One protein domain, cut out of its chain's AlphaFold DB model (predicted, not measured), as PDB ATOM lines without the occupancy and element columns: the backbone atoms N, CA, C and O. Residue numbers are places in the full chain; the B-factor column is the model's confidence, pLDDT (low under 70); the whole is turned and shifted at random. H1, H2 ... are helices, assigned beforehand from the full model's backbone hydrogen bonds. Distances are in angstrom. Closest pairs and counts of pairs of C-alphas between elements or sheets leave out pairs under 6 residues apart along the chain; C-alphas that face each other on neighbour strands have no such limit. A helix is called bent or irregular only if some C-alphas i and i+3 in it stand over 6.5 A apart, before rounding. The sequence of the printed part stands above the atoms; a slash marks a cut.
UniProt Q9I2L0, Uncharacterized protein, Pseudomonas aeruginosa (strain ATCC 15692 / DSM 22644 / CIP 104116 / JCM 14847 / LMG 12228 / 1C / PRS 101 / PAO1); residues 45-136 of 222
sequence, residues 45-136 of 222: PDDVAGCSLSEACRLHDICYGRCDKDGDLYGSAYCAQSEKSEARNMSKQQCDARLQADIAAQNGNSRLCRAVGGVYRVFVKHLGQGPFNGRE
ATOM      1  N   PRO A  45     -12.690  33.472 -32.362       73.07
ATOM      2  CA  PRO A  45     -12.703  32.499 -31.274       73.07
ATOM      3  C   PRO A  45     -14.093  32.423 -30.622       73.07
ATOM      4  O   PRO A  45     -14.927  33.311 -30.785       73.07
ATOM      5  N   ASP A  46     -14.319  31.385 -29.816       80.86
ATOM      6  CA  ASP A  46     -15.571  31.191 -29.069       80.86
ATOM      7  C   ASP A  46     -15.832  32.272 -28.002       80.86
ATOM      8  O   ASP A  46     -16.983  32.515 -27.637       80.86
ATOM      9  N   ASP A  47     -14.779  32.929 -27.504       84.97
ATOM     10  CA  ASP A  47     -14.846  34.056 -26.571       84.97
ATOM     11  C   ASP A  47     -13.835  35.140 -26.956       84.97
ATOM     12  O   ASP A  47     -12.680  34.849 -27.283       84.97
ATOM     13  N   VAL A  48     -14.257  36.403 -26.869       84.19
ATOM     14  CA  VAL A  48     -13.365  37.564 -26.949       84.19
ATOM     15  C   VAL A  48     -13.660  38.513 -25.805       84.19
ATOM     16  O   VAL A  48     -14.741  39.095 -25.731       84.19
ATOM     17  N   ALA A  49     -12.657  38.746 -24.958       85.33
ATOM     18  CA  ALA A  49     -12.738  39.690 -23.844       85.33
ATOM     19  C   ALA A  49     -13.926  39.418 -22.893       85.33
ATOM     20  O   ALA A  49     -14.508  40.362 -22.354       85.33
ATOM     21  N   GLY A  50     -14.281  38.141 -22.686       90.35
ATOM     22  CA  GLY A  50     -15.414  37.728 -21.855       90.35
ATOM     23  C   GLY A  50     -16.777  37.839 -22.545       90.35
ATOM     24  O   GLY A  50     -17.803  37.804 -21.865       90.35
ATOM     25  N   CYS A  51     -16.797  38.042 -23.864       91.54
ATOM     26  CA  CYS A  51     -17.992  37.953 -24.691       91.54
ATOM     27  C   CYS A  51     -17.985  36.619 -25.440       91.54
ATOM     28  O   CYS A  51     -17.183  36.446 -26.360       91.54
ATOM     29  N   SER A  52     -18.915  35.727 -25.110       92.54
ATOM     30  CA  SER A  52     -19.126  34.488 -25.855       92.54
ATOM     31  C   SER A  52     -19.705  34.792 -27.238       92.54
ATOM     32  O   SER A  52     -20.665  35.557 -27.365       92.54
ATOM     33  N   LEU A  53     -19.109  34.212 -28.275       89.46
ATOM     34  CA  LEU A  53     -19.471  34.436 -29.673       89.46
ATOM     35  C   LEU A  53     -20.132  33.216 -30.317       89.46
ATOM     36  O   LEU A  53     -20.875  33.387 -31.280       89.46
ATOM     37  N   SER A  54     -19.902  32.008 -29.790       88.77
ATOM     38  CA  SER A  54     -20.248  30.737 -30.444       88.77
ATOM     39  C   SER A  54     -21.697  30.663 -30.924       88.77
ATOM     40  O   SER A  54     -21.951  30.320 -32.078       88.77
ATOM     41  N   GLU A  55     -22.656  31.016 -30.066       91.68
ATOM     42  CA  GLU A  55     -24.076  30.932 -30.416       91.68
ATOM     43  C   GLU A  55     -24.483  32.016 -31.425       91.68
ATOM     44  O   GLU A  55     -25.231  31.746 -32.362       91.68
ATOM     45  N   ALA A  56     -23.956  33.236 -31.304       93.44
ATOM     46  CA  ALA A  56     -24.202  34.291 -32.282       93.44
ATOM     47  C   ALA A  56     -23.602  33.957 -33.659       93.44
ATOM     48  O   ALA A  56     -24.260  34.181 -34.675       93.44
ATOM     49  N   CYS A  57     -22.401  33.369 -33.708       89.00
ATOM     50  CA  CYS A  57     -21.824  32.867 -34.955       89.00
ATOM     51  C   CYS A  57     -22.681  31.749 -35.555       89.00
ATOM     52  O   CYS A  57     -22.963  31.771 -36.745       89.00
ATOM     53  N   ARG A  58     -23.155  30.802 -34.733       88.83
ATOM     54  CA  ARG A  58     -24.042  29.723 -35.191       88.83
ATOM     55  C   ARG A  58     -25.293  30.253 -35.869       88.83
ATOM     56  O   ARG A  58     -25.651  29.803 -36.955       88.83
ATOM     57  N   LEU A  59     -25.961  31.211 -35.238       92.45
ATOM     58  CA  LEU A  59     -27.153  31.835 -35.806       92.45
ATOM     59  C   LEU A  59     -26.831  32.629 -37.081       92.45
ATOM     60  O   LEU A  59     -27.635  32.636 -38.017       92.45
ATOM     61  N   HIS A  60     -25.659  33.267 -37.143       90.57
ATOM     62  CA  HIS A  60     -25.192  33.988 -38.329       90.57
ATOM     63  C   HIS A  60     -24.922  33.054 -39.511       90.57
ATOM     64  O   HIS A  60     -25.438  33.308 -40.600       90.57
ATOM     65  N   ASP A  61     -24.235  31.939 -39.284       86.24
ATOM     66  CA  ASP A  61     -23.969  30.925 -40.303       86.24
ATOM     67  C   ASP A  61     -25.258  30.282 -40.819       86.24
ATOM     68  O   ASP A  61     -25.430  30.153 -42.027       86.24
ATOM     69  N   ILE A  62     -26.219  29.969 -39.941       88.63
ATOM     70  CA  ILE A  62     -27.551  29.499 -40.363       88.63
ATOM     71  C   ILE A  62     -28.247  30.550 -41.241       88.63
ATOM     72  O   ILE A  62     -28.894  30.213 -42.232       88.63
ATOM     73  N   CYS A  63     -28.105  31.838 -40.912       90.83
ATOM     74  CA  CYS A  63     -28.676  32.932 -41.700       90.83
ATOM     75  C   CYS A  63     -28.015  33.066 -43.083       90.83
ATOM     76  O   CYS A  63     -28.700  33.347 -44.070       90.83
ATOM     77  N   TYR A  64     -26.703  32.854 -43.175       86.90
ATOM     78  CA  TYR A  64     -25.970  32.845 -44.442       86.90
ATOM     79  C   TYR A  64     -26.272  31.599 -45.282       86.90
ATOM     80  O   TYR A  64     -26.480  31.713 -46.493       86.90
ATOM     81  N   GLY A  65     -26.354  30.439 -44.635       86.60
ATOM     82  CA  GLY A  65     -26.513  29.126 -45.251       86.60
ATOM     83  C   GLY A  65     -27.937  28.780 -45.676       86.60
ATOM     84  O   GLY A  65     -28.218  27.644 -46.041       86.60
ATOM     85  N   ARG A  66     -28.864  29.747 -45.695       89.09
ATOM     86  CA  ARG A  66     -30.257  29.519 -46.131       89.09
ATOM     87  C   ARG A  66     -30.372  28.970 -47.555       89.09
ATOM     88  O   ARG A  66     -31.371  28.343 -47.880       89.09
ATOM     89  N   CYS A  67     -29.372  29.215 -48.401       90.48
ATOM     90  CA  CYS A  67     -29.300  28.682 -49.763       90.48
ATOM     91  C   CYS A  67     -28.430  27.426 -49.905       90.48
ATOM     92  O   CYS A  67     -28.326  26.917 -51.021       90.48
ATOM     93  N   ASP A  68     -27.803  26.946 -48.831       87.87
ATOM     94  CA  ASP A  68     -27.017  25.712 -48.842       87.87
ATOM     95  C   ASP A  68     -27.944  24.493 -48.834       87.87
ATOM     96  O   ASP A  68     -29.144  24.633 -48.623       87.87
ATOM     97  N   LYS A  69     -27.405  23.291 -49.077       86.31
ATOM     98  CA  LYS A  69     -28.179  22.048 -49.279       86.31
ATOM     99  C   LYS A  69     -29.182  21.722 -48.158       86.31
ATOM    100  O   LYS A  69     -30.192  21.080 -48.435       86.31
ATOM    101  N   ASP A  70     -28.929  22.213 -46.948       85.58
ATOM    102  CA  ASP A  70     -29.771  22.021 -45.761       85.58
ATOM    103  C   ASP A  70     -30.474  23.318 -45.300       85.58
ATOM    104  O   ASP A  70     -31.109  23.363 -44.247       85.58
ATOM    105  N   GLY A  71     -30.357  24.392 -46.085       90.03
ATOM    106  CA  GLY A  71     -30.976  25.685 -45.831       90.03
ATOM    107  C   GLY A  71     -32.454  25.730 -46.224       90.03
ATOM    108  O   GLY A  71     -32.901  25.084 -47.172       90.03
ATOM    109  N   ASP A  72     -33.231  26.553 -45.525       93.93
ATOM    110  CA  ASP A  72     -34.685  26.672 -45.709       93.93
ATOM    111  C   ASP A  72     -35.111  27.276 -47.061       93.93
ATOM    112  O   ASP A  72     -36.273  27.166 -47.453       93.93
ATOM    113  N   LEU A  73     -34.186  27.913 -47.783       93.37
ATOM    114  CA  LEU A  73     -34.401  28.467 -49.120       93.37
ATOM    115  C   LEU A  73     -33.716  27.648 -50.220       93.37
ATOM    116  O   LEU A  73     -33.736  28.078 -51.380       93.37
ATOM    117  N   TYR A  74     -33.120  26.496 -49.902       92.54
ATOM    118  CA  TYR A  74     -32.415  25.667 -50.876       92.54
ATOM    119  C   TYR A  74     -33.271  25.374 -52.117       92.54
ATOM    120  O   TYR A  74     -34.447  25.023 -52.027       92.54
ATOM    121  N   GLY A  75     -32.683  25.555 -53.301       92.29
ATOM    122  CA  GLY A  75     -33.362  25.330 -54.583       92.29
ATOM    123  C   GLY A  75     -34.444  26.356 -54.948       92.29
ATOM    124  O   GLY A  75     -35.049  26.246 -56.014       92.29
ATOM    125  N   SER A  76     -34.694  27.370 -54.116       95.18
ATOM    126  CA  SER A  76     -35.661  28.425 -54.433       95.18
ATOM    127  C   SER A  76     -35.169  29.354 -55.550       95.18
ATOM    128  O   SER A  76     -33.968  29.557 -55.752       95.18
ATOM    129  N   ALA A  77     -36.108  30.028 -56.226       94.59
ATOM    130  CA  ALA A  77     -35.789  31.073 -57.205       94.59
ATOM    131  C   ALA A  77     -34.972  32.231 -56.597       94.59
ATOM    132  O   ALA A  77     -34.206  32.887 -57.300       94.59
ATOM    133  N   TYR A  78     -35.103  32.470 -55.288       92.66
ATOM    134  CA  TYR A  78     -34.271  33.430 -54.566       92.66
ATOM    135  C   TYR A  78     -32.790  33.021 -54.587       92.66
ATOM    136  O   TYR A  78     -31.929  33.847 -54.887       92.66
ATOM    137  N   CYS A  79     -32.490  31.744 -54.344       91.15
ATOM    138  CA  CYS A  79     -31.116  31.239 -54.341       91.15
ATOM    139  C   CYS A  79     -30.493  31.152 -55.742       91.15
ATOM    140  O   CYS A  79     -29.271  31.165 -55.859       91.15
ATOM    141  N   ALA A  80     -31.309  31.153 -56.803       92.10
ATOM    142  CA  ALA A  80     -30.835  31.263 -58.184       92.10
ATOM    143  C   ALA A  80     -30.352  32.681 -58.557       92.10
ATOM    144  O   ALA A  80     -29.695  32.867 -59.582       92.10
ATOM    145  N   GLN A  81     -30.665  33.699 -57.746       89.43
ATOM    146  CA  GLN A  81     -30.196  35.060 -57.990       89.43
ATOM    147  C   GLN A  81     -28.693  35.182 -57.729       89.43
ATOM    148  O   GLN A  81     -28.137  34.554 -56.821       89.43
ATOM    149  N   SER A  82     -28.047  36.086 -58.474       87.04
ATOM    150  CA  SER A  82     -26.660  36.467 -58.209       87.04
ATOM    151  C   SER A  82     -26.491  36.882 -56.749       87.04
ATOM    152  O   SER A  82     -27.295  37.643 -56.212       87.04
ATOM    153  N   GLU A  83     -25.405  36.450 -56.120       78.20
ATOM    154  CA  GLU A  83     -25.010  36.877 -54.772       78.20
ATOM    155  C   GLU A  83     -24.836  38.391 -54.647       78.20
ATOM    156  O   GLU A  83     -24.939  38.939 -53.557       78.20
ATOM    157  N   LYS A  84     -24.596  39.068 -55.775       80.22
ATOM    158  CA  LYS A  84     -24.480  40.524 -55.860       80.22
ATOM    159  C   LYS A  84     -25.817  41.216 -56.124       80.22
ATOM    160  O   LYS A  84     -25.835  42.441 -56.226       80.22
ATOM    161  N   SER A  85     -26.911  40.465 -56.267       86.11
ATOM    162  CA  SER A  85     -28.249  41.045 -56.391       86.11
ATOM    163  C   SER A  85     -28.589  41.863 -55.149       86.11
ATOM    164  O   SER A  85     -28.130  41.576 -54.042       86.11
ATOM    165  N   GLU A  86     -29.403  42.896 -55.336       88.44
ATOM    166  CA  GLU A  86     -29.847  43.766 -54.250       88.44
ATOM    167  C   GLU A  86     -30.528  42.971 -53.131       88.44
ATOM    168  O   GLU A  86     -30.159  43.116 -51.970       88.44
ATOM    169  N   ALA A  87     -31.429  42.050 -53.486       89.21
ATOM    170  CA  ALA A  87     -32.132  41.208 -52.526       89.21
ATOM    171  C   ALA A  87     -31.170  40.349 -51.686       89.21
ATOM    172  O   ALA A  87     -31.273  40.323 -50.459       89.21
ATOM    173  N   ARG A  88     -30.194  39.683 -52.324       88.03
ATOM    174  CA  ARG A  88     -29.207  38.859 -51.608       88.03
ATOM    175  C   ARG A  88     -28.268  39.703 -50.743       88.03
ATOM    176  O   ARG A  88     -28.001  39.331 -49.602       88.03
ATOM    177  N   ASN A  89     -27.848  40.872 -51.226       86.11
ATOM    178  CA  ASN A  89     -27.054  41.820 -50.440       86.11
ATOM    179  C   ASN A  89     -27.824  42.363 -49.226       86.11
ATOM    180  O   ASN A  89     -27.248  42.479 -48.146       86.11
ATOM    181  N   MET A  90     -29.115  42.671 -49.373       89.08
ATOM    182  CA  MET A  90     -29.959  43.119 -48.263       89.08
ATOM    183  C   MET A  90     -30.102  42.038 -47.192       89.08
ATOM    184  O   MET A  90     -29.913  42.326 -46.011       89.08
ATOM    185  N   SER A  91     -30.374  40.791 -47.584       90.71
ATOM    186  CA  SER A  91     -30.442  39.669 -46.640       90.71
ATOM    187  C   SER A  91     -29.115  39.462 -45.910       90.71
ATOM    188  O   SER A  91     -29.112  39.290 -44.692       90.71
ATOM    189  N   LYS A  92     -27.979  39.573 -46.613       87.26
ATOM    190  CA  LYS A  92     -26.651  39.511 -45.984       87.26
ATOM    191  C   LYS A  92     -26.489  40.591 -44.913       87.26
ATOM    192  O   LYS A  92     -26.143  40.288 -43.777       87.26
ATOM    193  N   GLN A  93     -26.809  41.842 -45.245       89.60
ATOM    194  CA  GLN A  93     -26.728  42.955 -44.295       89.60
ATOM    195  C   GLN A  93     -27.631  42.749 -43.073       89.60
ATOM    196  O   GLN A  93     -27.271  43.167 -41.971       89.60
ATOM    197  N   GLN A  94     -28.790  42.108 -43.251       93.87
ATOM    198  CA  GLN A  94     -29.670  41.741 -42.143       93.87
ATOM    199  C   GLN A  94     -29.041  40.667 -41.253       93.87
ATOM    200  O   GLN A  94     -29.082  40.821 -40.035       93.87
ATOM    201  N   CYS A  95     -28.433  39.625 -41.826       92.55
ATOM    202  CA  CYS A  95     -27.687  38.627 -41.056       92.55
ATOM    203  C   CYS A  95     -26.531  39.281 -40.278       92.55
ATOM    204  O   CYS A  95     -26.406  39.073 -39.077       92.55
ATOM    205  N   ASP A  96     -25.752  40.160 -40.912       91.86
ATOM    206  CA  ASP A  96     -24.617  40.849 -40.276       91.86
ATOM    207  C   ASP A  96     -25.057  41.776 -39.132       91.86
ATOM    208  O   ASP A  96     -24.388  41.902 -38.105       91.86
ATOM    209  N   ALA A  97     -26.205  42.441 -39.294       94.39
ATOM    210  CA  ALA A  97     -26.801  43.248 -38.237       94.39
ATOM    211  C   ALA A  97     -27.321  42.384 -37.076       94.39
ATOM    212  O   ALA A  97     -27.181  42.787 -35.919       94.39
ATOM    213  N   ARG A  98     -27.887  41.204 -37.372       96.23
ATOM    214  CA  ARG A  98     -28.317  40.235 -36.355       96.23
ATOM    215  C   ARG A  98     -27.134  39.689 -35.571       96.23
ATOM    216  O   ARG A  98     -27.196  39.747 -34.356       96.23
ATOM    217  N   LEU A  99     -26.022  39.331 -36.220       93.40
ATOM    218  CA  LEU A  99     -24.793  38.906 -35.535       93.40
ATOM    219  C   LEU A  99     -24.372  39.905 -34.446       93.40
ATOM    220  O   LEU A  99     -24.138  39.531 -33.300       93.40
ATOM    221  N   GLN A 100     -24.327  41.199 -34.779       94.74
ATOM    222  CA  GLN A 100     -24.009  42.242 -33.801       94.74
ATOM    223  C   GLN A 100     -25.007  42.271 -32.630       94.74
ATOM    224  O   GLN A 100     -24.600  42.443 -31.477       94.74
ATOM    225  N   ALA A 101     -26.305  42.170 -32.927       97.17
ATOM    226  CA  ALA A 101     -27.359  42.199 -31.920       97.17
ATOM    227  C   ALA A 101     -27.332  40.952 -31.025       97.17
ATOM    228  O   ALA A 101     -27.467  41.081 -29.810       97.17
ATOM    229  N   ASP A 102     -27.088  39.780 -31.602       97.00
ATOM    230  CA  ASP A 102     -27.052  38.493 -30.915       97.00
ATOM    231  C   ASP A 102     -25.833  38.400 -29.991       97.00
ATOM    232  O   ASP A 102     -25.995  38.057 -28.820       97.00
ATOM    233  N   ILE A 103     -24.645  38.840 -30.440       94.48
ATOM    234  CA  ILE A 103     -23.460  38.964 -29.568       94.48
ATOM    235  C   ILE A 103     -23.780  39.858 -28.363       94.48
ATOM    236  O   ILE A 103     -23.415  39.546 -27.232       94.48
ATOM    237  N   ALA A 104     -24.470  40.981 -28.568       96.28
ATOM    238  CA  ALA A 104     -24.847  41.844 -27.459       96.28
ATOM    239  C   ALA A 104     -25.856  41.161 -26.521       96.28
ATOM    240  O   ALA A 104     -25.635  41.135 -25.309       96.28
ATOM    241  N   ALA A 105     -26.937  40.607 -27.066       97.33
ATOM    242  CA  ALA A 105     -28.043  40.044 -26.304       97.33
ATOM    243  C   ALA A 105     -27.618  38.832 -25.465       97.33
ATOM    244  O   ALA A 105     -27.943  38.767 -24.280       97.33
ATOM    245  N   GLN A 106     -26.834  37.923 -26.047       95.40
ATOM    246  CA  GLN A 106     -26.343  36.714 -25.378       95.40
ATOM    247  C   GLN A 106     -25.357  37.026 -24.246       95.40
ATOM    248  O   GLN A 106     -25.237  36.260 -23.298       95.40
ATOM    249  N   ASN A 107     -24.707  38.191 -24.298       96.13
ATOM    250  CA  ASN A 107     -23.736  38.638 -23.300       96.13
ATOM    251  C   ASN A 107     -24.291  39.762 -22.405       96.13
ATOM    252  O   ASN A 107     -23.605  40.742 -22.087       96.13
ATOM    253  N   GLY A 108     -25.575  39.661 -22.038       95.32
ATOM    254  CA  GLY A 108     -26.229  40.558 -21.078       95.32
ATOM    255  C   GLY A 108     -26.349  42.013 -21.541       95.32
ATOM    256  O   GLY A 108     -26.457  42.921 -20.720       95.32
ATOM    257  N   ASN A 109     -26.293  42.267 -22.851       95.73
ATOM    258  CA  ASN A 109     -26.304  43.600 -23.458       95.73
ATOM    259  C   ASN A 109     -25.199  44.535 -22.943       95.73
ATOM    260  O   ASN A 109     -25.350  45.767 -22.972       95.73
ATOM    261  N   SER A 110     -24.067  43.983 -22.499       93.60
ATOM    262  CA  SER A 110     -22.951  44.784 -22.000       93.60
ATOM    263  C   SER A 110     -22.428  45.741 -23.083       93.60
ATOM    264  O   SER A 110     -22.471  45.466 -24.287       93.60
ATOM    265  N   ARG A 111     -21.935  46.916 -22.671       93.70
ATOM    266  CA  ARG A 111     -21.369  47.896 -23.614       93.70
ATOM    267  C   ARG A 111     -20.140  47.336 -24.337       93.70
ATOM    268  O   ARG A 111     -19.936  47.659 -25.504       93.70
ATOM    269  N   LEU A 112     -19.356  46.506 -23.645       92.64
ATOM    270  CA  LEU A 112     -18.194  45.827 -24.212       92.64
ATOM    271  C   LEU A 112     -18.619  44.877 -25.335       92.64
ATOM    272  O   LEU A 112     -18.149  45.034 -26.456       92.64
ATOM    273  N   CYS A 113     -19.574  43.981 -25.084       94.46
ATOM    274  CA  CYS A 113     -19.991  43.001 -26.088       94.46
ATOM    275  C   CYS A 113     -20.782  43.629 -27.242       94.46
ATOM    276  O   CYS A 113     -20.674  43.173 -28.375       94.46
ATOM    277  N   ARG A 114     -21.465  44.761 -27.018       94.38
ATOM    278  CA  ARG A 114     -21.982  45.596 -28.118       94.38
ATOM    279  C   ARG A 114     -20.876  46.130 -29.028       94.38
ATOM    280  O   ARG A 114     -21.060  46.176 -30.244       94.38
ATOM    281  N   ALA A 115     -19.748  46.553 -28.456       90.29
ATOM    282  CA  ALA A 115     -18.601  47.017 -29.232       90.29
ATOM    283  C   ALA A 115     -17.922  45.856 -29.976       90.29
ATOM    284  O   ALA A 115     -17.658  45.991 -31.169       90.29
ATOM    285  N   VAL A 116     -17.725  44.713 -29.309       90.20
ATOM    286  CA  VAL A 116     -17.216  43.474 -29.923       90.20
ATOM    287  C   VAL A 116     -18.105  43.055 -31.096       90.20
ATOM    288  O   VAL A 116     -17.605  42.906 -32.207       90.20
ATOM    289  N   GLY A 117     -19.425  42.990 -30.909       92.63
ATOM    290  CA  GLY A 117     -20.364  42.669 -31.987       92.63
ATOM    291  C   GLY A 117     -20.300  43.650 -33.160       92.63
ATOM    292  O   GLY A 117     -20.414  43.246 -34.314       92.63
ATOM    293  N   GLY A 118     -20.050  44.936 -32.892       91.88
ATOM    294  CA  GLY A 118     -19.799  45.928 -33.937       91.88
ATOM    295  C   GLY A 118     -18.536  45.628 -34.751       91.88
ATOM    296  O   GLY A 118     -18.574  45.708 -35.976       91.88
ATOM    297  N   VAL A 119     -17.434  45.252 -34.095       88.08
ATOM    298  CA  VAL A 119     -16.183  44.862 -34.772       88.08
ATOM    299  C   VAL A 119     -16.396  43.610 -35.625       88.08
ATOM    300  O   VAL A 119     -16.029  43.612 -36.798       88.08
ATOM    301  N   TYR A 120     -17.052  42.583 -35.081       87.47
ATOM    302  CA  TYR A 120     -17.334  41.345 -35.813       87.47
ATOM    303  C   TYR A 120     -18.227  41.568 -37.025       87.47
ATOM    304  O   TYR A 120     -17.951  41.025 -38.089       87.47
ATOM    305  N   ARG A 121     -19.233  42.441 -36.916       90.03
ATOM    306  CA  ARG A 121     -20.050  42.844 -38.063       90.03
ATOM    307  C   ARG A 121     -19.212  43.441 -39.196       90.03
ATOM    308  O   ARG A 121     -19.431  43.106 -40.357       90.03
ATOM    309  N   VAL A 122     -18.263  44.322 -38.879       86.79
ATOM    310  CA  VAL A 122     -17.361  44.907 -39.889       86.79
ATOM    311  C   VAL A 122     -16.455  43.833 -40.480       86.79
ATOM    312  O   VAL A 122     -16.296  43.768 -41.699       86.79
ATOM    313  N   PHE A 123     -15.921  42.953 -39.634       82.80
ATOM    314  CA  PHE A 123     -15.101  41.832 -40.068       82.80
ATOM    315  C   PHE A 123     -15.854  40.947 -41.072       82.80
ATOM    316  O   PHE A 123     -15.383  40.781 -42.192       82.80
ATOM    317  N   VAL A 124     -17.053  40.452 -40.754       82.39
ATOM    318  CA  VAL A 124     -17.809  39.578 -41.675       82.39
ATOM    319  C   VAL A 124     -18.257  40.310 -42.943       82.39
ATOM    320  O   VAL A 124     -18.184  39.742 -44.035       82.39
ATOM    321  N   LYS A 125     -18.625  41.596 -42.837       84.62
ATOM    322  CA  LYS A 125     -19.017  42.418 -43.991       84.62
ATOM    323  C   LYS A 125     -17.882  42.537 -45.014       84.62
ATOM    324  O   LYS A 125     -18.138  42.445 -46.218       84.62
ATOM    325  N   HIS A 126     -16.652  42.770 -44.550       79.46
ATOM    326  CA  HIS A 126     -15.513  43.106 -45.413       79.46
ATOM    327  C   HIS A 126     -14.546  41.944 -45.679       79.46
ATOM    328  O   HIS A 126     -13.886  41.951 -46.717       79.46
ATOM    329  N   LEU A 127     -14.463  40.968 -44.771       72.44
ATOM    330  CA  LEU A 127     -13.483  39.872 -44.771       72.44
ATOM    331  C   LEU A 127     -14.116  38.477 -44.748       72.44
ATOM    332  O   LEU A 127     -13.397  37.488 -44.872       72.44
ATOM    333  N   GLY A 128     -15.437  38.372 -44.582       65.96
ATOM    334  CA  GLY A 128     -16.124  37.084 -44.613       65.96
ATOM    335  C   GLY A 128     -15.922  36.371 -45.952       65.96
ATOM    336  O   GLY A 128     -16.163  36.950 -47.013       65.96
ATOM    337  N   GLN A 129     -15.510  35.101 -45.896       58.13
ATOM    338  CA  GLN A 129     -15.284  34.231 -47.060       58.13
ATOM    339  C   GLN A 129     -16.546  33.520 -47.569       58.13
ATOM    340  O   GLN A 129     -16.451  32.543 -48.306       58.13
ATOM    341  N   GLY A 130     -17.734  33.989 -47.190       54.16
ATOM    342  CA  GLY A 130     -18.962  33.387 -47.691       54.16
ATOM    343  C   GLY A 130     -19.109  33.520 -49.218       54.16
ATOM    344  O   GLY A 130     -18.390  34.308 -49.859       54.16
ATOM    345  N   PRO A 131     -20.150  32.883 -49.795       40.73
ATOM    346  CA  PRO A 131     -20.802  33.443 -50.985       40.73
ATOM    347  C   PRO A 131     -21.073  34.939 -50.716       40.73
ATOM    348  O   PRO A 131     -20.921  35.406 -49.608       40.73
ATOM    349  N   PHE A 132     -21.472  35.806 -51.619       42.05
ATOM    350  CA  PHE A 132     -21.656  37.240 -51.302       42.05
ATOM    351  C   PHE A 132     -20.354  38.028 -51.072       42.05
ATOM    352  O   PHE A 132     -20.374  39.034 -50.357       42.05
ATOM    353  N   ASN A 133     -19.266  37.670 -51.761       44.53
ATOM    354  CA  ASN A 133     -17.996  38.412 -51.883       44.53
ATOM    355  C   ASN A 133     -16.879  37.974 -50.925       44.53
ATOM    356  O   ASN A 133     -16.343  38.833 -50.226       44.53
ATOM    357  N   GLY A 134     -16.476  36.697 -50.948       46.79
ATOM    358  CA  GLY A 134     -15.184  36.265 -50.408       46.79
ATOM    359  C   GLY A 134     -14.054  37.152 -50.935       46.79
ATOM    360  O   GLY A 134     -13.594  37.009 -52.066       46.79
ATOM    361  N   ARG A 135     -13.672  38.149 -50.139       56.83
ATOM    362  CA  ARG A 135     -12.568  39.058 -50.434       56.83
ATOM    363  C   ARG A 135     -11.357  38.498 -49.722       56.83
ATOM    364  O   ARG A 135     -11.444  38.092 -48.565       56.83
ATOM    365  N   GLU A 136     -10.230  38.469 -50.420       56.39
ATOM    366  CA  GLU A 136      -8.959  38.152 -49.787       56.39
ATOM    367  C   GLU A 136      -8.753  39.137 -48.631       56.39
ATOM    368  O   GLU A 136      -8.857  40.357 -48.808       56.39
TER     369      GLU A 136
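What this domain is: This is residues 45 to 136 of the 222 residues of an uncharacterized protein of Pseudomonas aeruginosa (strain ATCC 15692 / DSM 22644 / CIP 104116 / JCM 14847 / LMG 12228 / 1C / PRS 101 / PAO1) (UniProt Q9I2L0). Three helices run side by side in alternating directions, H2 in the middle with H1 and H3 packed along it in a V that is open between them. A long loop, residues 68 to 85, joins H1 to H2. The printed part has 92 residues with three named helices and no named strand, all helix. It is compact, with a radius of gyration of the C-alphas of 13.7 A, and spans 40 by 25 by 19 A.

How they stand to each other: Start from H2, residues 86 to 106. H1, residues 54 to 67, touches it, opposite ways at a shallow tilt of 17 degrees; the closest C-alphas, Ala 56 and Asp 102, are 5.3 A apart. H3, residues 111 to 127, touches H2, opposite ways at a shallow tilt of 28 degrees; the closest C-alphas, Gln 100 and Gly 117, are 4.1 A apart. Both pairs are helical hairpins; H1 and H3 are apart. Every O i to N i+4 pair is within hydrogen-bond range in H2 and H3, 9 of 10 in H1.

Where its parts are: Find C-alpha 86 at (-29.847, 43.766, -54.250); H2 runs 29.9 A from there. H1, 21.4 A, is irregular: C-alphas 64 and 67 are 7.5 A apart. H3, 24.0 A, ends at (-13.483, 39.872, -44.771).

The domain as a whole: The printed part has no cut. The link H1 to H2 is long, H2 to H3 tight. Residues 128 to 136 have pLDDT under 70.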